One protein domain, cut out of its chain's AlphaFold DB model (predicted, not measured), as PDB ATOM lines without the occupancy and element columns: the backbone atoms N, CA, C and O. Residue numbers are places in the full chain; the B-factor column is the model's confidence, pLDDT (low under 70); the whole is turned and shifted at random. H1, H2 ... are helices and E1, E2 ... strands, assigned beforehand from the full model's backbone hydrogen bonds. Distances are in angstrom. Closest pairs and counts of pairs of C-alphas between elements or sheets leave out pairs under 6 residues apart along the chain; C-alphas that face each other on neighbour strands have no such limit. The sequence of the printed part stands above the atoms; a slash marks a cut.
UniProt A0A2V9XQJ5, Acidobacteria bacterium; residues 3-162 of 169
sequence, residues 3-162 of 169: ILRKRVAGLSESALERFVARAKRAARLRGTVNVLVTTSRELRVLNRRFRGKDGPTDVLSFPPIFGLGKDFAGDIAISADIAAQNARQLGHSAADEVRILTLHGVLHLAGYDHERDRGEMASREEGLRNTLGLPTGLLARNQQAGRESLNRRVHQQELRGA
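What this domain is: This is residues 3 to 162 of the 169 residues of a protein of Acidobacteria bacterium (UniProt A0A2V9XQJ5). A small three-stranded sheet is covered by helices on both faces, H1 and H4 on one and H2 on the other, and residues 142 to 161 of H6 stick out of this body as one long arm. H4 lies in the middle, H5 packs on H4 and H1, and H3 crosses H4 near its first residues. The printed part has 160 residues with six named helices and three named strands, along the chain H1 E1 H2 E2 E3 H3 H4 H5 H6; the mixed sheet runs E1 E3 E2, and the class is mostly helix. The whole is compact, with a radius of gyration of the C-alphas of 17.1 A, yet elongated, spanning 65 by 35 by 33 A with the arm.

How they stand to each other: Begin at the inner strand E3, residues 72 to 79. Its parallel neighbour is E1, residues 32 to 38; find N 36 and O 76 within hydrogen-bond range at 2.8 A. Its antiparallel neighbour E2, residues 59 to 62, forms a hairpin with it; N 60 and O 77 are 2.8 A apart. H4, residues 94 to 109, is on the sheet at a height of 8.6 A, over E3 and E2 and only just over E1, where 3 of its C-alphas fall. H1, residues 13 to 26, is on the same face and H2, residues 40 to 51, on the opposite face: three layers, helices on both faces of a sheet. H4 is the hub; with residues 99 to 106 alone it touches H1 at a steep tilt of 42 degrees, the closest C-alphas being those of Ala 23 and Leu 103, 5.9 A. H3, residues 80 to 90, only grazes the sheet and touches H4, with Ala 84 and Ala 94 closest, their C-alphas 4.9 A apart. H5, residues 120 to 132, touches H4, the C-alphas of His 104 and Glu 125 being closest at 6.9 A. H6, residues 138 to 161, only just touches H4, with 3 pairs of C-alphas within 8 A; Ile 100 and Leu 138 are closest, their C-alphas 7.3 A apart. Every O i to N i+4 pair is within hydrogen-bond range in H1 to H5, and 19 of 20 in H6.

Where its parts are: Find C-alpha 13 at (41.313, 16.227, -20.389), where H1 begins its 19.9 A. E3 and H4 each measure 22.4 A, and E1 19.6 A. H6 runs 35.6 A from C-alpha 138 to C-alpha 161 at (-12.069, 10.466, -3.332).

The domain as a whole: The C-alphas farthest apart are those of Gly 69 and Ala 162, 65.7 A. The printed part has no cut and no long link. Look for pLDDT under 70 at residues 66 to 70 and 137 to 162.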
ATOM      1  N   ILE A   3      38.273  18.266 -25.346       96.19
ATOM      2  CA  ILE A   3      38.422  19.691 -25.040       96.19
ATOM      3  C   ILE A   3      37.525  20.039 -23.854       96.19
ATOM      4  O   ILE A   3      36.298  19.905 -23.935       96.19
ATOM      5  N   LEU A   4      38.116  20.541 -22.769       96.25
ATOM      6  CA  LEU A   4      37.377  21.080 -21.626       96.25
ATOM      7  C   LEU A   4      37.329  22.612 -21.699       96.25
ATOM      8  O   LEU A   4      38.104  23.307 -21.046       96.25
ATOM      9  N   ARG A   5      36.367  23.172 -22.445       96.31
ATOM     10  CA  ARG A   5      36.129  24.633 -22.453       96.31
ATOM     11  C   ARG A   5      35.616  25.152 -21.119       96.31
ATOM     12  O   ARG A   5      35.818  26.314 -20.780       96.31
ATOM     13  N   LYS A   6      34.935  24.291 -20.368       94.94
ATOM     14  CA  LYS A   6      34.508  24.565 -19.003       94.94
ATOM     15  C   LYS A   6      35.132  23.558 -18.051       94.94
ATOM     16  O   LYS A   6      35.039  22.352 -18.263       94.94
ATOM     17  N   ARG A   7      35.736  24.069 -16.975       95.00
ATOM     18  CA  ARG A   7      36.317  23.245 -15.914       95.00
ATOM     19  C   ARG A   7      35.227  22.429 -15.216       95.00
ATOM     20  O   ARG A   7      34.182  22.964 -14.852       95.00
ATOM     21  N   VAL A   8      35.530  21.158 -14.967       96.44
ATOM     22  CA  VAL A   8      34.719  20.240 -14.161       96.44
ATOM     23  C   VAL A   8      35.589  19.738 -13.013       96.44
ATOM     24  O   VAL A   8      36.700  19.260 -13.234       96.44
ATOM     25  N   ALA A   9      35.117  19.887 -11.775       93.69
ATOM     26  CA  ALA A   9      35.871  19.448 -10.603       93.69
ATOM     27  C   ALA A   9      36.131  17.931 -10.658       93.69
ATOM     28  O   ALA A   9      35.221  17.154 -10.944       93.69
ATOM     29  N   GLY A  10      37.375  17.517 -10.397       93.75
ATOM     30  CA  GLY A  10      37.776  16.103 -10.423       93.75
ATOM     31  C   GLY A  10      37.944  15.496 -11.822       93.75
ATOM     32  O   GLY A  10      38.053  14.274 -11.944       93.75
ATOM     33  N   LEU A  11      37.969  16.315 -12.882       96.94
ATOM     34  CA  LEU A  11      38.125  15.846 -14.258       96.94
ATOM     35  C   LEU A  11      39.188  16.649 -15.019       96.94
ATOM     36  O   LEU A  11      39.113  17.872 -15.105       96.94
ATOM     37  N   SER A  12      40.153  15.943 -15.607       97.75
ATOM     38  CA  SER A  12      41.123  16.494 -16.561       97.75
ATOM     39  C   SER A  12      40.873  15.958 -17.969       97.75
ATOM     40  O   SER A  12      40.247  14.906 -18.132       97.75
ATOM     41  N   GLU A  13      41.398  16.650 -18.983       96.94
ATOM     42  CA  GLU A  13      41.313  16.227 -20.389       96.94
ATOM     43  C   GLU A  13      41.864  14.812 -20.574       96.94
ATOM     44  O   GLU A  13      41.129  13.929 -21.004       96.94
ATOM     45  N   SER A  14      43.088  14.539 -20.115       97.38
ATOM     46  CA  SER A  14      43.698  13.209 -20.248       97.38
ATOM     47  C   SER A  14      42.924  12.112 -19.507       97.38
ATOM     48  O   SER A  14      42.891  10.962 -19.947       97.38
ATOM     49  N   ALA A  15      42.303  12.428 -18.363       97.25
ATOM     50  CA  ALA A  15      41.465  11.464 -17.650       97.25
ATOM     51  C   ALA A  15      40.194  11.130 -18.444       97.25
ATOM     52  O   ALA A  15      39.799   9.963 -18.503       97.25
ATOM     53  N   LEU A  16      39.581  12.134 -19.073       97.88
ATOM     54  CA  LEU A  16      38.422  11.941 -19.933       97.88
ATOM     55  C   LEU A  16      38.802  11.231 -21.242       97.88
ATOM     56  O   LEU A  16      38.085  10.328 -21.653       97.88
ATOM     57  N   GLU A  17      39.957  11.519 -21.845       97.81
ATOM     58  CA  GLU A  17      40.459  10.806 -23.032       97.81
ATOM     59  C   GLU A  17      40.637   9.311 -22.773       97.81
ATOM     60  O   GLU A  17      40.142   8.475 -23.537       97.81
ATOM     61  N   ARG A  18      41.281   8.955 -21.653       97.69
ATOM     62  CA  ARG A  18      41.409   7.551 -21.233       97.69
ATOM     63  C   ARG A  18      40.043   6.899 -21.040       97.69
ATOM     64  O   ARG A  18      39.860   5.734 -21.400       97.69
ATOM     65  N   PHE A  19      39.083   7.634 -20.482       98.00
ATOM     66  CA  PHE A  19      37.725   7.136 -20.312       98.00
ATOM     67  C   PHE A  19      37.012   6.928 -21.658       98.00
ATOM     68  O   PHE A  19      36.460   5.851 -21.872       98.00
ATOM     69  N   VAL A  20      37.091   7.878 -22.595       97.88
ATOM     70  CA  VAL A  20      36.536   7.753 -23.957       97.88
ATOM     71  C   VAL A  20      37.086   6.506 -24.650       97.88
ATOM     72  O   VAL A  20      36.321   5.726 -25.216       97.88
ATOM     73  N   ALA A  21      38.395   6.254 -24.556       97.00
ATOM     74  CA  ALA A  21      39.011   5.057 -25.128       97.00
ATOM     75  C   ALA A  21      38.448   3.755 -24.522       97.00
ATOM     76  O   ALA A  21      38.160   2.801 -25.251       97.00
ATOM     77  N   ARG A  22      38.245   3.713 -23.195       97.62
ATOM     78  CA  ARG A  22      37.620   2.570 -22.505       97.62
ATOM     79  C   ARG A  22      36.158   2.385 -22.916       97.62
ATOM     80  O   ARG A  22      35.772   1.263 -23.234       97.62
ATOM     81  N   ALA A  23      35.377   3.464 -22.940       97.06
ATOM     82  CA  ALA A  23      33.961   3.445 -23.300       97.06
ATOM     83  C   ALA A  23      33.756   2.947 -24.736       97.06
ATOM     84  O   ALA A  23      32.986   2.016 -24.954       97.06
ATOM     85  N   LYS A  24      34.522   3.474 -25.700       95.94
ATOM     86  CA  LYS A  24      34.497   3.008 -27.094       95.94
ATOM     87  C   LYS A  24      34.788   1.518 -27.216       95.94
ATOM     88  O   LYS A  24      34.056   0.804 -27.894       95.94
ATOM     89  N   ARG A  25      35.845   1.040 -26.546       96.00
ATOM     90  CA  ARG A  25      36.220  -0.381 -26.569       96.00
ATOM     91  C   ARG A  25      35.095  -1.255 -26.017       96.00
ATOM     92  O   ARG A  25      34.770  -2.273 -26.618       96.00
ATOM     93  N   ALA A  26      34.480  -0.842 -24.911       95.50
ATOM     94  CA  ALA A  26      33.383  -1.578 -24.288       95.50
ATOM     95  C   ALA A  26      32.098  -1.568 -25.148       95.50
ATOM     96  O   ALA A  26      31.397  -2.578 -25.244       95.50
ATOM     97  N   ALA A  27      31.834  -0.460 -25.845       94.56
ATOM     98  CA  ALA A  27      30.736  -0.312 -26.798       94.56
ATOM     99  C   ALA A  27      31.027  -0.914 -28.189       94.56
ATOM    100  O   ALA A  27      30.153  -0.892 -29.048       94.56
ATOM    101  N   ARG A  28      32.232  -1.457 -28.422       94.81
ATOM    102  CA  ARG A  28      32.703  -1.954 -29.733       94.81
ATOM    103  C   ARG A  28      32.656  -0.897 -30.853       94.81
ATOM    104  O   ARG A  28      32.601  -1.245 -32.029       94.81
ATOM    105  N   LEU A  29      32.752   0.386 -30.495       93.62
ATOM    106  CA  LEU A  29      32.777   1.505 -31.437       93.62
ATOM    107  C   LEU A  29      34.192   1.711 -32.001       93.62
ATOM    108  O   LEU A  29      35.149   1.947 -31.255       93.62
ATOM    109  N   ARG A  30      34.318   1.635 -33.330       92.12
ATOM    110  CA  ARG A  30      35.554   1.921 -34.081       92.12
ATOM    111  C   ARG A  30      35.590   3.384 -34.529       92.12
ATOM    112  O   ARG A  30      34.552   4.026 -34.561       92.12
ATOM    113  N   GLY A  31      36.774   3.890 -34.876       92.06
ATOM    114  CA  GLY A  31      36.974   5.281 -35.306       92.06
ATOM    115  C   GLY A  31      37.123   6.267 -34.141       92.06
ATOM    116  O   GLY A  31      36.900   5.929 -32.983       92.06
ATOM    117  N   THR A  32      37.571   7.485 -34.414       93.12
ATOM    118  CA  THR A  32      37.871   8.527 -33.421       93.12
ATOM    119  C   THR A  32      36.598   9.199 -32.923       93.12
ATOM    120  O   THR A  32      35.748   9.557 -33.725       93.12
ATOM    121  N   VAL A  33      36.485   9.392 -31.605       95.81
ATOM    122  CA  VAL A  33      35.412  10.185 -30.987       95.81
ATOM    123  C   VAL A  33      36.040  11.445 -30.416       95.81
ATOM    124  O   VAL A  33      37.049  11.352 -29.702       95.81
ATOM    125  N   ASN A  34      35.452  12.604 -30.707       96.81
ATOM    126  CA  ASN A  34      35.817  13.835 -30.018       96.81
ATOM    127  C   ASN A  34      34.783  14.194 -28.963       96.81
ATOM    128  O   ASN A  34      33.593  13.952 -29.143       96.81
ATOM    129  N   VAL A  35      35.244  14.779 -27.859       98.12
ATOM    130  CA  VAL A  35      34.361  15.227 -26.780       98.12
ATOM    131  C   VAL A  35      34.657  16.677 -26.443       98.12
ATOM    132  O   VAL A  35      35.781  17.025 -26.085       98.12
ATOM    133  N   LEU A  36      33.630  17.513 -26.526       98.38
ATOM    134  CA  LEU A  36      33.633  18.893 -26.069       98.38
ATOM    135  C   LEU A  36      32.830  18.992 -24.773       98.38
ATOM    136  O   LEU A  36      31.641  18.688 -24.755       98.38
ATOM    137  N   VAL A  37      33.441  19.491 -23.704       98.38
ATOM    138  CA  VAL A  37      32.729  19.851 -22.473       98.38
ATOM    139  C   VAL A  37      32.666  21.368 -22.371       98.38
ATOM    140  O   VAL A  37      33.696  22.043 -22.338       98.38
ATOM    141  N   THR A  38      31.452  21.916 -22.340       98.19
ATOM    142  CA  THR A  38      31.212  23.361 -22.416       98.19
ATOM    143  C   THR A  38      30.038  23.819 -21.534       98.19
ATOM    144  O   THR A  38      29.543  23.078 -20.688       98.19
ATOM    145  N   THR A  39      29.628  25.080 -21.662       97.88
ATOM    146  CA  THR A  39      28.508  25.692 -20.941       97.88
ATOM    147  C   THR A  39      27.151  25.253 -21.499       97.88
ATOM    148  O   THR A  39      27.015  24.973 -22.691       97.88
ATOM    149  N   SER A  40      26.099  25.315 -20.674       96.94
ATOM    150  CA  SER A  40      24.716  25.127 -21.154       96.94
ATOM    151  C   SER A  40      24.325  26.111 -22.256       96.94
ATOM    152  O   SER A  40      23.534  25.771 -23.134       96.94
ATOM    153  N   ARG A  41      24.871  27.335 -22.228       96.50
ATOM    154  CA  ARG A  41      24.595  28.357 -23.245       96.50
ATOM    155  C   ARG A  41      25.125  27.928 -24.610       96.50
ATOM    156  O   ARG A  41      24.379  27.991 -25.583       96.50
ATOM    157  N   GLU A  42      26.378  27.481 -24.678       96.31
ATOM    158  CA  GLU A  42      26.960  26.966 -25.922       96.31
ATOM    159  C   GLU A  42      26.201  25.732 -26.413       96.31
ATOM    160  O   GLU A  42      25.852  25.653 -27.590       96.31
ATOM    161  N   LEU A  43      25.858  24.811 -25.508       96.75
ATOM    162  CA  LEU A  43      25.136  23.603 -25.893       96.75
ATOM    163  C   LEU A  43      23.721  23.886 -26.410       96.75
ATOM    164  O   LEU A  43      23.302  23.266 -27.382       96.75
ATOM    165  N   ARG A  44      23.009  24.867 -25.842       95.88
ATOM    166  CA  ARG A  44      21.709  25.329 -26.360       95.88
ATOM    167  C   ARG A  44      21.828  25.902 -27.773       95.88
ATOM    168  O   ARG A  44      20.977  25.628 -28.614       95.88
ATOM    169  N   VAL A  45      22.893  26.659 -28.059       96.19
ATOM    170  CA  VAL A  45      23.165  27.168 -29.415       96.19
ATOM    171  C   VAL A  45      23.391  26.012 -30.391       96.19
ATOM    172  O   VAL A  45      22.822  26.026 -31.482       96.19
ATOM    173  N   LEU A  46      24.164  24.995 -29.996       95.25
ATOM    174  CA  LEU A  46      24.370  23.789 -30.804       95.25
ATOM    175  C   LEU A  46      23.058  23.015 -31.010       95.25
ATOM    176  O   LEU A  46      22.747  22.630 -32.134       95.25
ATOM    177  N   ASN A  47      22.251  22.852 -29.961       95.00
ATOM    178  CA  ASN A  47      20.962  22.162 -30.024       95.00
ATOM    179  C   ASN A  47      20.005  22.856 -31.007       95.00
ATOM    180  O   ASN A  47      19.417  22.209 -31.877       95.00
ATOM    181  N   ARG A  48      19.928  24.192 -30.957       95.12
ATOM    182  CA  ARG A  48      19.141  24.973 -31.917       95.12
ATOM    183  C   ARG A  48      19.679  24.821 -33.337       95.12
ATOM    184  O   ARG A  48      18.902  24.582 -34.251       95.12
ATOM    185  N   ARG A  49      20.997  24.943 -33.525       94.44
ATOM    186  CA  ARG A  49      21.628  24.919 -34.853       94.44
ATOM    187  C   ARG A  49      21.493  23.569 -35.555       94.44
ATOM    188  O   ARG A  49      21.239  23.548 -36.750       94.44
ATOM    189  N   PHE A  50      21.696  22.468 -34.835       92.38
ATOM    190  CA  PHE A  50      21.790  21.136 -35.439       92.38
ATOM    191  C   PHE A  50      20.530  20.284 -35.272       92.38
ATOM    192  O   PHE A  50      20.325  19.363 -36.054       92.38
ATOM    193  N   ARG A  51      19.686  20.566 -34.271       90.31
ATOM    194  CA  ARG A  51      18.432  19.829 -34.029       90.31
ATOM    195  C   ARG A  51      17.179  20.697 -34.161       90.31
ATOM    196  O   ARG A  51      16.082  20.178 -33.990       90.31
ATOM    197  N   GLY A  52      17.315  22.004 -34.399       92.69
ATOM    198  CA  GLY A  52      16.183  22.938 -34.415       92.69
ATOM    199  C   GLY A  52      15.525  23.143 -33.044       92.69
ATOM    200  O   GLY A  52      14.467  23.761 -32.964       92.69
ATOM    201  N   LYS A  53      16.121  22.633 -31.954       89.88
ATOM    202  CA  LYS A  53      15.542  22.659 -30.601       89.88
ATOM    203  C   LYS A  53      16.214  23.739 -29.751       89.88
ATOM    204  O   LYS A  53      17.363  23.588 -29.346       89.88
ATOM    205  N   ASP A  54      15.496  24.817 -29.434       90.88
ATOM    206  CA  ASP A  54      16.023  25.940 -28.635       90.88
ATOM    207  C   ASP A  54      15.847  25.749 -27.113       90.88
ATOM    208  O   ASP A  54      15.359  26.627 -26.398       90.88
ATOM    209  N   GLY A  55      16.268  24.589 -26.605       87.81
ATOM    210  CA  GLY A  55      16.122  24.195 -25.199       87.81
ATOM    211  C   GLY A  55      17.418  23.676 -24.565       87.81
ATOM    212  O   GLY A  55      18.370  23.347 -25.286       87.81
ATOM    213  N   PRO A  56      17.474  23.608 -23.221       86.19
ATOM    214  CA  PRO A  56      18.592  22.996 -22.515       86.19
ATOM    215  C   PRO A  56      18.686  21.501 -22.849       86.19
ATOM    216  O   PRO A  56      17.681  20.820 -23.027       86.19
ATOM    217  N   THR A  57      19.912  20.999 -22.924       92.56
ATOM    218  CA  THR A  57      20.225  19.575 -23.081       92.56
ATOM    219  C   THR A  57      21.548  19.312 -22.376       92.56
ATOM    220  O   THR A  57      22.374  20.219 -22.263       92.56
ATOM    221  N   ASP A  58      21.728  18.115 -21.837       94.19
ATOM    222  CA  ASP A  58      22.938  17.702 -21.129       94.19
ATOM    223  C   ASP A  58      24.009  17.160 -22.077       94.19
ATOM    224  O   ASP A  58      25.195  17.421 -21.858       94.19
ATOM    225  N   VAL A  59      23.603  16.468 -23.146       96.69
ATOM    226  CA  VAL A  59      24.503  15.907 -24.154       96.69
ATOM    227  C   VAL A  59      23.911  15.932 -25.568       96.69
ATOM    228  O   VAL A  59      22.736  15.657 -25.799       96.69
ATOM    229  N   LEU A  60      24.767  16.223 -26.548       95.94
ATOM    230  CA  LEU A  60      24.506  16.064 -27.977       95.94
ATOM    231  C   LEU A  60      25.529  15.099 -28.570       95.94
ATOM    232  O   LEU A  60      26.713  15.187 -28.255       95.94
ATOM    233  N   SER A  61      25.070  14.210 -29.449       95.38
ATOM    234  CA  SER A  61      25.928  13.298 -30.213       95.38
ATOM    235  C   SER A  61      25.717  13.536 -31.701       95.38
ATOM    236  O   SER A  61      24.571  13.620 -32.154       95.38
ATOM    237  N   PHE A  62      26.818  13.667 -32.432       93.50
ATOM    238  CA  PHE A  62      26.865  13.969 -33.856       93.50
ATOM    239  C   PHE A  62      27.569  12.812 -34.574       93.50
ATOM    240  O   PHE A  62      28.799  12.734 -34.523       93.50
ATOM    241  N   PRO A  63      26.820  11.882 -35.195       89.25
ATOM    242  CA  PRO A  63      27.419  10.804 -35.973       89.25
ATOM    243  C   PRO A  63      28.189  11.367 -37.179       89.25
ATOM    244  O   PRO A  63      27.913  12.488 -37.621       89.25
ATOM    245  N   PRO A  64      29.159  10.614 -37.724       84.69
ATOM    246  CA  PRO A  64      29.943  11.068 -38.859       84.69
ATOM    247  C   PRO A  64      29.035  11.222 -40.081       84.69
ATOM    248  O   PRO A  64      28.117  10.429 -40.302       84.69
ATOM    249  N   ILE A  65      29.306  12.237 -40.900       76.88
ATOM    250  CA  ILE A  65      28.659  12.362 -42.207       76.88
ATOM    251  C   ILE A  65      29.162  11.207 -43.080       76.88
ATOM    252  O   ILE A  65      30.371  10.969 -43.165       76.88
ATOM    253  N   PHE A  66      28.238  10.485 -43.718       64.81
ATOM    254  CA  PHE A  66      28.559   9.386 -44.628       64.81
ATOM    255  C   PHE A  66      29.617   9.819 -45.657       64.81
ATOM    256  O   PHE A  66      29.440  10.817 -46.350       64.81
ATOM    257  N   GLY A  67      30.721   9.068 -45.741       57.34
ATOM    258  CA  GLY A  67      31.832   9.335 -46.666       57.34
ATOM    259  C   GLY A  67      33.091   9.927 -46.023       57.34
ATOM    260  O   GLY A  67      34.157   9.864 -46.629       57.34
ATOM    261  N   LEU A  68      33.020  10.419 -44.781       56.97
ATOM    262  CA  LEU A  68      34.212  10.654 -43.959       56.97
ATOM    263  C   LEU A  68      34.700   9.287 -43.456       56.97
ATOM    264  O   LEU A  68      33.906   8.508 -42.937       56.97
ATOM    265  N   GLY A  69      35.966   8.954 -43.714       57.94
ATOM    266  CA  GLY A  69      36.492   7.586 -43.660       57.94
ATOM    267  C   GLY A  69      36.256   6.820 -42.350       57.94
ATOM    268  O   GLY A  69      35.896   7.379 -41.317       57.94
ATOM    269  N   LYS A  70      36.529   5.506 -42.387       66.62
ATOM    270  CA  LYS A  70      36.305   4.534 -41.289       66.62
ATOM    271  C   LYS A  70      36.988   4.890 -39.951       66.62
ATOM    272  O   LYS A  70      36.741   4.227 -38.943       66.62
ATOM    273  N   ASP A  71      37.816   5.930 -39.938       84.62
ATOM    274  CA  ASP A  71      38.631   6.374 -38.811       84.62
ATOM    275  C   ASP A  71      37.973   7.468 -37.959       84.62
ATOM    276  O   ASP A  71      38.553   7.881 -36.951       84.62
ATOM    277  N   PHE A  72      36.752   7.908 -38.292       90.00
ATOM    278  CA  PHE A  72      35.988   8.881 -37.508       90.00
ATOM    279  C   PHE A  72      34.603   8.353 -37.118       90.00
ATOM    280  O   PHE A  72      33.829   7.905 -37.956       90.00
ATOM    281  N   ALA A  73      34.305   8.404 -35.821       92.19
ATOM    282  CA  ALA A  73      33.084   7.878 -35.218       92.19
ATOM    283  C   ALA A  73      32.083   8.965 -34.816       92.19
ATOM    284  O   ALA A  73      30.949   8.629 -34.487       92.19
ATOM    285  N   GLY A  74      32.489  10.237 -34.803       94.44
ATOM    286  CA  GLY A  74      31.617  11.365 -34.480       94.44
ATOM    287  C   GLY A  74      32.092  12.230 -33.315       94.44
ATOM    288  O   GLY A  74      33.139  11.999 -32.699       94.44
ATOM    289  N   ASP A  75      31.276  13.234 -33.010       96.19
ATOM    290  CA  ASP A  75      31.519  14.212 -31.953       96.19
ATOM    291  C   ASP A  75      30.454  14.116 -30.856       96.19
ATOM    292  O   ASP A  75      29.281  13.840 -31.109       96.19
ATOM    293  N   ILE A  76      30.859  14.395 -29.620       97.94
ATOM    294  CA  ILE A  76      29.985  14.490 -28.452       97.94
ATOM    295  C   ILE A  76      30.192  15.865 -27.822       97.94
ATOM    296  O   ILE A  76      31.325  16.287 -27.596       97.94
ATOM    297  N   ALA A  77      29.108  16.562 -27.498       98.12
ATOM    298  CA  ALA A  77      29.154  17.824 -26.774       98.12
ATOM    299  C   ALA A  77      28.344  17.716 -25.476       98.12
ATOM    300  O   ALA A  77      27.189  17.300 -25.509       98.12
ATOM    301  N   ILE A  78      28.937  18.096 -24.343       98.38
ATOM    302  CA  ILE A  78      28.384  17.920 -22.992       98.38
ATOM    303  C   ILE A  78      28.311  19.262 -22.263       98.38
ATOM    304  O   ILE A  78      29.246  20.066 -22.318       98.38
ATOM    305  N   SER A  79      27.219  19.485 -21.529       98.25
ATOM    306  CA  SER A  79      27.051  20.663 -20.679       98.25
ATOM    307  C   SER A  79      27.606  20.371 -19.291       98.25
ATOM    308  O   SER A  79      27.025  19.599 -18.530       98.25
ATOM    309  N   ALA A  80      28.699  21.039 -18.922       97.88
ATOM    310  CA  ALA A  80      29.253  20.976 -17.572       97.88
ATOM    311  C   ALA A  80      28.287  21.534 -16.513       97.88
ATOM    312  O   ALA A  80      28.302  21.089 -15.369       97.88
ATOM    313  N   ASP A  81      27.446  22.501 -16.887       97.25
ATOM    314  CA  ASP A  81      26.456  23.107 -15.993       97.25
ATOM    315  C   ASP A  81      25.370  22.112 -15.600       97.25
ATOM    316  O   ASP A  81      25.083  21.935 -14.415       97.25
ATOM    317  N   ILE A  82      24.784  21.442 -16.595       96.38
ATOM    318  CA  ILE A  82      23.736  20.453 -16.345       96.38
ATOM    319  C   ILE A  82      24.349  19.198 -15.725       96.38
ATOM    320  O   ILE A  82      23.785  18.672 -14.773       96.38
ATOM    321  N   ALA A  83      25.550  18.785 -16.147       96.69
ATOM    322  CA  ALA A  83      26.259  17.689 -15.493       96.69
ATOM    323  C   ALA A  83      26.481  17.963 -13.991       96.69
ATOM    324  O   ALA A  83      26.205  17.115 -13.149       96.69
ATOM    325  N   ALA A  84      26.899  19.173 -13.610       96.19
ATOM    326  CA  ALA A  84      27.053  19.528 -12.200       96.19
ATOM    327  C   ALA A  84      25.714  19.568 -11.435       96.19
ATOM    328  O   ALA A  84      25.668  19.261 -10.243       96.19
ATOM    329  N   GLN A  85      24.615  19.957 -12.086       95.31
ATOM    330  CA  GLN A  85      23.278  19.921 -11.483       95.31
ATOM    331  C   GLN A  85      22.810  18.482 -11.251       95.31
ATOM    332  O   GLN A  85      22.443  18.144 -10.126       95.31
ATOM    333  N   ASN A  86      22.908  17.634 -12.273       93.75
ATOM    334  CA  ASN A  86      22.534  16.224 -12.207       93.75
ATOM    335  C   ASN A  86      23.352  15.475 -11.152       93.75
ATOM    336  O   ASN A  86      22.792  14.745 -10.341       93.75
ATOM    337  N   ALA A  87      24.666  15.705 -11.123       94.50
ATOM    338  CA  ALA A  87      25.566  15.092 -10.155       94.50
ATOM    339  C   ALA A  87      25.145  15.383  -8.707       94.50
ATOM    340  O   ALA A  87      25.076  14.474  -7.882       94.50
ATOM    341  N   ARG A  88      24.767  16.636  -8.412       94.19
ATOM    342  CA  ARG A  88      24.251  17.025  -7.089       94.19
ATOM    343  C   ARG A  88      22.922  16.355  -6.752       94.19
ATOM    344  O   ARG A  88      22.738  15.949  -5.613       94.19
ATOM    345  N   GLN A  89      22.011  16.245  -7.716       92.19
ATOM    346  CA  GLN A  89      20.706  15.607  -7.507       92.19
ATOM    347  C   GLN A  89      20.824  14.099  -7.266       92.19
ATOM    348  O   GLN A  89      20.059  13.543  -6.487       92.19
ATOM    349  N   LEU A  90      21.782  13.448  -7.928       89.00
ATOM    350  CA  LEU A  90      21.987  12.001  -7.870       89.00
ATOM    351  C   LEU A  90      23.020  11.570  -6.816       89.00
ATOM    352  O   LEU A  90      23.200  10.377  -6.594       89.00
ATOM    353  N   GLY A  91      23.676  12.523  -6.148       93.06
ATOM    354  CA  GLY A  91      24.624  12.242  -5.070       93.06
ATOM    355  C   GLY A  91      25.973  11.687  -5.541       93.06
ATOM    356  O   GLY A  91      26.628  10.973  -4.787       93.06
ATOM    357  N   HIS A  92      26.410  12.012  -6.762       94.88
ATOM    358  CA  HIS A  92      27.723  11.616  -7.295       94.88
ATOM    359  C   HIS A  92      28.544  12.808  -7.793       94.88
ATOM    360  O   HIS A  92      28.109  13.957  -7.749       94.88
ATOM    361  N   SER A  93      29.780  12.560  -8.235       97.00
ATOM    362  CA  SER A  93      30.676  13.633  -8.669       97.00
ATOM    363  C   SER A  93      30.315  14.163 -10.064       97.00
ATOM    364  O   SER A  93      29.859  13.425 -10.937       97.00
ATOM    365  N   ALA A  94      30.575  15.449 -10.325       96.62
ATOM    366  CA  ALA A  94      30.390  16.021 -11.665       96.62
ATOM    367  C   ALA A  94      31.278  15.330 -12.720       96.62
ATOM    368  O   ALA A  94      30.888  15.212 -13.879       96.62
ATOM    369  N   ALA A  95      32.452  14.836 -12.314       97.50
ATOM    370  CA  ALA A  95      33.323  14.039 -13.169       97.50
ATOM    371  C   ALA A  95      32.659  12.717 -13.589       97.50
ATOM    372  O   ALA A  95      32.761  12.335 -14.754       97.50
ATOM    373  N   ASP A  96      31.959  12.040 -12.675       97.19
ATOM    374  CA  ASP A  96      31.229  10.806 -12.988       97.19
ATOM    375  C   ASP A  96      30.030  11.071 -13.883       97.19
ATOM    376  O   ASP A  96      29.824  10.340 -14.847       97.19
ATOM    377  N   GLU A  97      29.302  12.162 -13.651       97.50
ATOM    378  CA  GLU A  97      28.205  12.552 -14.535       97.50
ATOM    379  C   GLU A  97      28.693  12.835 -15.963       97.50
ATOM    380  O   GLU A  97      28.084  12.373 -16.926       97.50
ATOM    381  N   VAL A  98      29.831  13.519 -16.136       98.12
ATOM    382  CA  VAL A  98      30.424  13.717 -17.472       98.12
ATOM    383  C   VAL A  98      30.833  12.384 -18.107       98.12
ATOM    384  O   VAL A  98      30.656  12.207 -19.315       98.12
ATOM    385  N   ARG A  99      31.340  11.418 -17.331       98.12
ATOM    386  CA  ARG A  99      31.652  10.066 -17.833       98.12
ATOM    387  C   ARG A  99      30.389   9.306 -18.243       98.12
ATOM    388  O   ARG A  99      30.394   8.667 -19.292       98.12
ATOM    389  N   ILE A 100      29.308   9.416 -17.473       97.25
ATOM    390  CA  ILE A 100      27.996   8.838 -17.804       97.25
ATOM    391  C   ILE A 100      27.473   9.440 -19.113       97.25
ATOM    392  O   ILE A 100      27.158   8.696 -20.038       97.25
ATOM    393  N   LEU A 101      27.471  10.771 -19.240       97.69
ATOM    394  CA  LEU A 101      27.047  11.477 -20.457       97.69
ATOM    395  C   LEU A 101      27.926  11.122 -21.666       97.69
ATOM    396  O   LEU A 101      27.426  10.959 -22.777       97.69
ATOM    397  N   THR A 102      29.230  10.934 -21.451       98.06
ATOM    398  CA  THR A 102      30.159  10.480 -22.495       98.06
ATOM    399  C   THR A 102      29.832   9.064 -22.960       98.06
ATOM    400  O   THR A 102      29.798   8.811 -24.160       98.06
ATOM    401  N   LEU A 103      29.580   8.132 -22.035       97.62
ATOM    402  CA  LEU A 103      29.191   6.763 -22.381       97.62
ATOM    403  C   LEU A 103      27.864   6.739 -23.144       97.62
ATOM    404  O   LEU A 103      27.759   6.047 -24.154       97.62
ATOM    405  N   HIS A 104      26.887   7.521 -22.690       96.38
ATOM    406  CA  HIS A 104      25.601   7.670 -23.359       96.38
ATOM    407  C   HIS A 104      25.773   8.176 -24.798       96.38
ATOM    408  O   HIS A 104      25.244   7.585 -25.737       96.38
ATOM    409  N   GLY A 105      26.599   9.210 -24.998       96.69
ATOM    410  CA  GLY A 105      26.908   9.700 -26.338       96.69
ATOM    411  C   GLY A 105      27.644   8.673 -27.207       96.69
ATOM    412  O   GLY A 105      27.314   8.506 -28.376       96.69
ATOM    413  N   VAL A 106      28.582   7.909 -26.637       96.69
ATOM    414  CA  VAL A 106      29.269   6.811 -27.343       96.69
ATOM    415  C   VAL A 106      28.286   5.731 -27.802       96.69
ATOM    416  O   VAL A 106      28.441   5.214 -28.904       96.69
ATOM    417  N   LEU A 107      27.277   5.394 -26.996       95.69
ATOM    418  CA  LEU A 107      26.241   4.438 -27.393       95.69
ATOM    419  C   LEU A 107      25.400   4.967 -28.561       95.69
ATOM    420  O   LEU A 107      25.163   4.224 -29.511       95.69
ATOM    421  N   HIS A 108      25.047   6.253 -28.557       94.94
ATOM    422  CA  HIS A 108      24.395   6.874 -29.711       94.94
ATOM    423  C   HIS A 108      25.258   6.822 -30.978       94.94
ATOM    424  O   HIS A 108      24.766   6.463 -32.045       94.94
ATOM    425  N   LEU A 109      26.559   7.108 -30.868       94.31
ATOM    426  CA  LEU A 109      27.492   6.977 -31.994       94.31
ATOM    427  C   LEU A 109      27.670   5.520 -32.458       94.31
ATOM    428  O   LEU A 109      27.989   5.280 -33.619       94.31
ATOM    429  N   ALA A 110      27.440   4.543 -31.577       92.38
ATOM    430  CA  ALA A 110      27.430   3.118 -31.906       92.38
ATOM    431  C   ALA A 110      26.107   2.631 -32.528       92.38
ATOM    432  O   ALA A 110      26.000   1.451 -32.856       92.38
ATOM    433  N   GLY A 111      25.128   3.522 -32.722       91.00
ATOM    434  CA  GLY A 111      23.860   3.225 -33.391       91.00
ATOM    435  C   GLY A 111      22.704   2.866 -32.457       91.00
ATOM    436  O   GLY A 111      21.631   2.526 -32.947       91.00
ATOM    437  N   TYR A 112      22.889   2.958 -31.137       90.94
ATOM    438  CA  TYR A 112      21.795   2.781 -30.182       90.94
ATOM    439  C   TYR A 112      20.916   4.038 -30.115       90.94
ATOM    440  O   TYR A 112      21.414   5.167 -30.165       90.94
ATOM    441  N   ASP A 113      19.606   3.852 -29.970       89.06
ATOM    442  CA  ASP A 113      18.635   4.946 -29.916       89.06
ATOM    443  C   ASP A 113      17.535   4.667 -28.885       89.06
ATOM    444  O   ASP A 113      16.545   3.994 -29.170       89.06
ATOM    445  N   HIS A 114      17.695   5.232 -27.687       84.50
ATOM    446  CA  HIS A 114      16.743   5.064 -26.588       84.50
ATOM    447  C   HIS A 114      15.361   5.691 -26.840       84.50
ATOM    448  O   HIS A 114      14.428   5.387 -26.101       84.50
ATOM    449  N   GLU A 115      15.201   6.588 -27.823       83.00
ATOM    450  CA  GLU A 115      13.881   7.147 -28.153       83.00
ATOM    451  C   GLU A 115      13.052   6.170 -29.003       83.00
ATOM    452  O   GLU A 115      11.826   6.283 -29.061       83.00
ATOM    453  N   ARG A 116      13.712   5.216 -29.674       81.88
ATOM    454  CA  ARG A 116      13.092   4.296 -30.643       81.88
ATOM    455  C   ARG A 116      13.213   2.825 -30.268       81.88
ATOM    456  O   ARG A 116      12.493   2.000 -30.833       81.88
ATOM    457  N   ASP A 117      14.118   2.486 -29.360       86.50
ATOM    458  CA  ASP A 117      14.311   1.117 -28.901       86.50
ATOM    459  C   ASP A 117      13.332   0.719 -27.781       86.50
ATOM    460  O   ASP A 117      12.533   1.509 -27.276       86.50
ATOM    461  N   ARG A 118      13.361  -0.566 -27.413       86.69
ATOM    462  CA  ARG A 118      12.548  -1.133 -26.325       86.69
ATOM    463  C   ARG A 118      13.356  -1.278 -25.030       86.69
ATOM    464  O   ARG A 118      13.220  -2.279 -24.332       86.69
ATOM    465  N   GLY A 119      14.224  -0.311 -24.727       87.25
ATOM    466  CA  GLY A 119      15.111  -0.335 -23.560       87.25
ATOM    467  C   GLY A 119      16.427  -1.085 -23.782       87.25
ATOM    468  O   GLY A 119      17.134  -1.381 -22.817       87.25
ATOM    469  N   GLU A 120      16.781  -1.382 -25.032       89.69
ATOM    470  CA  GLU A 120      18.038  -2.057 -25.375       89.69
ATOM    471  C   GLU A 120      19.243  -1.201 -24.974       89.69
ATOM    472  O   GLU A 120      20.133  -1.670 -24.256       89.69
ATOM    473  N   MET A 121      19.236   0.081 -25.352       92.44
ATOM    474  CA  MET A 121      20.264   1.035 -24.949       92.44
ATOM    475  C   MET A 121      20.327   1.164 -23.429       92.44
ATOM    476  O   MET A 121      21.421   1.273 -22.886       92.44
ATOM    477  N   ALA A 122      19.190   1.088 -22.729       89.50
ATOM    478  CA  ALA A 122      19.153   1.163 -21.271       89.50
ATOM    479  C   ALA A 122      19.855  -0.014 -20.600       89.50
ATOM    480  O   ALA A 122      20.741   0.197 -19.769       89.50
ATOM    481  N   SER A 123      19.522  -1.238 -21.010       91.00
ATOM    482  CA  SER A 123      20.194  -2.442 -20.515       91.00
ATOM    483  C   SER A 123      21.689  -2.418 -20.847       91.00
ATOM    484  O   SER A 123      22.540  -2.744 -20.012       91.00
ATOM    485  N   ARG A 124      22.039  -1.957 -22.055       93.31
ATOM    486  CA  ARG A 124      23.433  -1.847 -22.485       93.31
ATOM    487  C   ARG A 124      24.206  -0.810 -21.674       93.31
ATOM    488  O   ARG A 124      25.324  -1.091 -21.245       93.31
ATOM    489  N   GLU A 125      23.632   0.370 -21.462       93.94
ATOM    490  CA  GLU A 125      24.244   1.445 -20.685       93.94
ATOM    491  C   GLU A 125      24.476   1.006 -19.237       93.94
ATOM    492  O   GLU A 125      25.567   1.213 -18.709       93.94
ATOM    493  N   GLU A 126      23.503   0.336 -18.618       92.69
ATOM    494  CA  GLU A 126      23.626  -0.211 -17.265       92.69
ATOM    495  C   GLU A 126      24.771  -1.228 -17.153       92.69
ATOM    496  O   GLU A 126      25.671  -1.067 -16.323       92.69
ATOM    497  N   GLY A 127      24.814  -2.229 -18.040       93.81
ATOM    498  CA  GLY A 127      25.880  -3.235 -18.036       93.81
ATOM    499  C   GLY A 127      27.274  -2.634 -18.262       93.81
ATOM    500  O   GLY A 127      28.254  -3.034 -17.619       93.81
ATOM    501  N   LEU A 128      27.381  -1.627 -19.135       94.81
ATOM    502  CA  LEU A 128      28.644  -0.930 -19.377       94.81
ATOM    503  C   LEU A 128      29.045  -0.022 -18.215       94.81
ATOM    504  O   LEU A 128      30.234   0.063 -17.911       94.81
ATOM    505  N   ARG A 129      28.095   0.619 -17.529       94.25
ATOM    506  CA  ARG A 129      28.377   1.436 -16.339       94.25
ATOM    507  C   ARG A 129      28.943   0.596 -15.205       94.25
ATOM    508  O   ARG A 129      29.978   0.975 -14.662       94.25
ATOM    509  N   ASN A 130      28.374  -0.582 -14.957       92.62
ATOM    510  CA  ASN A 130      28.912  -1.538 -13.983       92.62
ATOM    511  C   ASN A 130      30.341  -1.966 -14.346       92.62
ATOM    512  O   ASN A 130      31.246  -1.908 -13.518       92.62
ATOM    513  N   THR A 131      30.576  -2.294 -15.620       93.25
ATOM    514  CA  THR A 131      31.909  -2.676 -16.123       93.25
ATOM    515  C   THR A 131      32.935  -1.538 -16.021       93.25
ATOM    516  O   THR A 131      34.133  -1.769 -15.849       93.25
ATOM    517  N   LEU A 132      32.492  -0.288 -16.169       93.31
ATOM    518  CA  LEU A 132      33.357   0.892 -16.164       93.31
ATOM    519  C   LEU A 132      33.517   1.530 -14.777       93.31
ATOM    520  O   LEU A 132      34.370   2.412 -14.645       93.31
ATOM    521  N   GLY A 133      32.773   1.057 -13.772       92.94
ATOM    522  CA  GLY A 133      32.790   1.564 -12.399       92.94
ATOM    523  C   GLY A 133      32.077   2.909 -12.246       92.94
ATOM    524  O   GLY A 133      32.606   3.803 -11.592       92.94
ATOM    525  N   LEU A 134      30.927   3.087 -12.905       90.62
ATOM    526  CA  LEU A 134      30.155   4.335 -12.894       90.62
ATOM    527  C   LEU A 134      28.875   4.216 -12.045       90.62
ATOM    528  O   LEU A 134      28.224   3.172 -12.092       90.62
ATOM    529  N   PRO A 135      28.466   5.290 -11.339       87.88
ATOM    530  CA  PRO A 135      27.247   5.319 -10.525       87.88
ATOM    531  C   PRO A 135      25.965   5.335 -11.379       87.88
ATOM    532  O   PRO A 135      26.036   5.324 -12.612       87.88
ATOM    533  N   THR A 136      24.790   5.335 -10.725       81.62
ATOM    534  CA  THR A 136      23.446   5.443 -11.343       81.62
ATOM    535  C   THR A 136      23.342   6.663 -12.278       81.62
ATOM    536  O   THR A 136      23.836   7.730 -11.945       81.62
ATOM    537  N   GLY A 137      22.731   6.530 -13.463       69.44
ATOM    538  CA  GLY A 137      22.861   7.506 -14.560       69.44
ATOM    539  C   GLY A 137      21.560   7.846 -15.296       69.44
ATOM    540  O   GLY A 137      20.471   7.476 -14.864       69.44
ATOM    541  N   LEU A 138      21.704   8.561 -16.419       65.31
ATOM    542  CA  LEU A 138      20.671   9.154 -17.291       65.31
ATOM    543  C   LEU A 138      19.331   8.423 -17.374       65.31
ATOM    544  O   LEU A 138      18.287   9.010 -17.103       65.31
ATOM    545  N   LEU A 139      19.342   7.150 -17.764       59.44
ATOM    546  CA  LEU A 139      18.109   6.431 -18.090       59.44
ATOM    547  C   LEU A 139      17.281   6.076 -16.845       59.44
ATOM    548  O   LEU A 139      16.057   5.970 -16.930       59.44
ATOM    549  N   ALA A 140      17.909   6.030 -15.666       57.25
ATOM    550  CA  ALA A 140      17.181   5.966 -14.403       57.25
ATOM    551  C   ALA A 140      16.386   7.260 -14.138       57.25
ATOM    552  O   ALA A 140      15.316   7.195 -13.536       57.25
ATOM    553  N   ARG A 141      16.830   8.423 -14.652       60.06
ATOM    554  CA  ARG A 141      16.123   9.709 -14.493       60.06
ATOM    555  C   ARG A 141      14.768   9.716 -15.190       60.06
ATOM    556  O   ARG A 141      13.785  10.131 -14.586       60.06
ATOM    557  N   ASN A 142      14.696   9.230 -16.431       53.88
ATOM    558  CA  ASN A 142      13.435   9.186 -17.182       53.88
ATOM    559  C   ASN A 142      12.435   8.209 -16.545       53.88
ATOM    560  O   ASN A 142      11.240   8.501 -16.474       53.88
ATOM    561  N   GLN A 143      12.920   7.091 -15.996       48.50
ATOM    562  CA  GLN A 143      12.074   6.160 -15.247       48.50
ATOM    563  C   GLN A 143      11.623   6.735 -13.895       48.50
ATOM    564  O   GLN A 143      10.480   6.522 -13.491       48.50
ATOM    565  N   GLN A 144      12.474   7.496 -13.201       46.69
ATOM    566  CA  GLN A 144      12.147   8.113 -11.914       46.69
ATOM    567  C   GLN A 144      11.208   9.321 -12.062       46.69
ATOM    568  O   GLN A 144      10.220   9.404 -11.341       46.69
ATOM    569  N   ALA A 145      11.410  10.180 -13.065       46.62
ATOM    570  CA  ALA A 145      10.480  11.260 -13.408       46.62
ATOM    571  C   ALA A 145       9.097  10.722 -13.824       46.62
ATOM    572  O   ALA A 145       8.067  11.297 -13.459       46.62
ATOM    573  N   GLY A 146       9.061   9.585 -14.533       43.06
ATOM    574  CA  GLY A 146       7.829   8.853 -14.835       43.06
ATOM    575  C   GLY A 146       7.138   8.316 -13.577       43.06
ATOM    576  O   GLY A 146       5.942   8.541 -13.391       43.06
ATOM    577  N   ARG A 147       7.893   7.682 -12.668       42.84
ATOM    578  CA  ARG A 147       7.395   7.161 -11.379       42.84
ATOM    579  C   ARG A 147       6.880   8.259 -10.445       42.84
ATOM    580  O   ARG A 147       5.802   8.115  -9.879       42.84
ATOM    581  N   GLU A 148       7.580   9.382 -10.323       43.53
ATOM    582  CA  GLU A 148       7.144  10.528  -9.507       43.53
ATOM    583  C   GLU A 148       5.913  11.233 -10.090       43.53
ATOM    584  O   GLU A 148       5.060  11.735  -9.354       43.53
ATOM    585  N   SER A 149       5.799  11.282 -11.419       50.72
ATOM    586  CA  SER A 149       4.613  11.820 -12.098       50.72
ATOM    587  C   SER A 149       3.401  10.904 -11.930       50.72
ATOM    588  O   SER A 149       2.292  11.399 -11.727       50.72
ATOM    589  N   LEU A 150       3.607   9.585 -11.961       50.38
ATOM    590  CA  LEU A 150       2.568   8.593 -11.688       50.38
ATOM    591  C   LEU A 150       2.114   8.661 -10.221       50.38
ATOM    592  O   LEU A 150       0.923   8.806  -9.965       50.38
ATOM    593  N   ASN A 151       3.052   8.677  -9.269       51.22
ATOM    594  CA  ASN A 151       2.745   8.770  -7.839       51.22
ATOM    595  C   ASN A 151       2.007  10.068  -7.482       51.22
ATOM    596  O   ASN A 151       1.054  10.033  -6.707       51.22
ATOM    597  N   ARG A 152       2.374  11.212  -8.083       53.97
ATOM    598  CA  ARG A 152       1.632  12.474  -7.893       53.97
ATOM    599  C   ARG A 152       0.201  12.407  -8.424       53.97
ATOM    600  O   ARG A 152      -0.692  12.972  -7.797       53.97
ATOM    601  N   ARG A 153      -0.034  11.729  -9.553       56.59
ATOM    602  CA  ARG A 153      -1.387  11.546 -10.107       56.59
ATOM    603  C   ARG A 153      -2.236  10.635  -9.225       56.59
ATOM    604  O   ARG A 153      -3.362  11.009  -8.925       56.59
ATOM    605  N   VAL A 154      -1.682   9.511  -8.766       58.50
ATOM    606  CA  VAL A 154      -2.362   8.584  -7.845       58.50
ATOM    607  C   VAL A 154      -2.732   9.296  -6.542       58.50
ATOM    608  O   VAL A 154      -3.897   9.296  -6.153       58.50
ATOM    609  N   HIS A 155      -1.790  10.030  -5.944       55.53
ATOM    610  CA  HIS A 155      -2.033  10.770  -4.704       55.53
ATOM    611  C   HIS A 155      -3.098  11.874  -4.860       55.53
ATOM    612  O   HIS A 155      -3.948  12.058  -3.990       55.53
ATOM    613  N   GLN A 156      -3.126  12.589  -5.993       56.50
ATOM    614  CA  GLN A 156      -4.181  13.573  -6.271       56.50
ATOM    615  C   GLN A 156      -5.559  12.939  -6.516       56.50
ATOM    616  O   GLN A 156      -6.577  13.595  -6.285       56.50
ATOM    617  N   GLN A 157      -5.609  11.692  -6.987       57.06
ATOM    618  CA  GLN A 157      -6.854  10.957  -7.211       57.06
ATOM    619  C   GLN A 157      -7.437  10.429  -5.890       57.06
ATOM    620  O   GLN A 157      -8.644  10.533  -5.678       57.06
ATOM    621  N   GLU A 158      -6.589   9.971  -4.966       55.91
ATOM    622  CA  GLU A 158      -6.987   9.538  -3.617       55.91
ATOM    623  C   GLU A 158      -7.518  10.702  -2.763       55.91
ATOM    624  O   GLU A 158      -8.564  10.581  -2.123       55.91
ATOM    625  N   LEU A 159      -6.874  11.874  -2.830       57.91
ATOM    626  CA  LEU A 159      -7.315  13.075  -2.106       57.91
ATOM    627  C   LEU A 159      -8.664  13.631  -2.599       57.91
ATOM    628  O   LEU A 159      -9.378  14.278  -1.835       57.91
ATOM    629  N   ARG A 160      -9.043  13.369  -3.857       58.41
ATOM    630  CA  ARG A 160     -10.352  13.758  -4.418       58.41
ATOM    631  C   ARG A 160     -11.467  12.746  -4.116       58.41
ATOM    632  O   ARG A 160     -12.636  13.090  -4.272       58.41
ATOM    633  N   GLY A 161     -11.120  11.527  -3.693       54.19
ATOM    634  CA  GLY A 161     -12.069  10.466  -3.332       54.19
ATOM    635  C   GLY A 161     -12.510  10.474  -1.862       54.19
ATOM    636  O   GLY A 161     -13.534   9.879  -1.526       54.19
ATOM    637  N   ALA A 162     -11.786  11.170  -0.981       56.53
ATOM    638  CA  ALA A 162     -12.111  11.251   0.441       56.53
ATOM    639  C   ALA A 162     -13.294  12.210   0.695       56.53
ATOM    640  O   ALA A 162     -13.124  13.404   0.937       56.53
TER     641      ALA A 162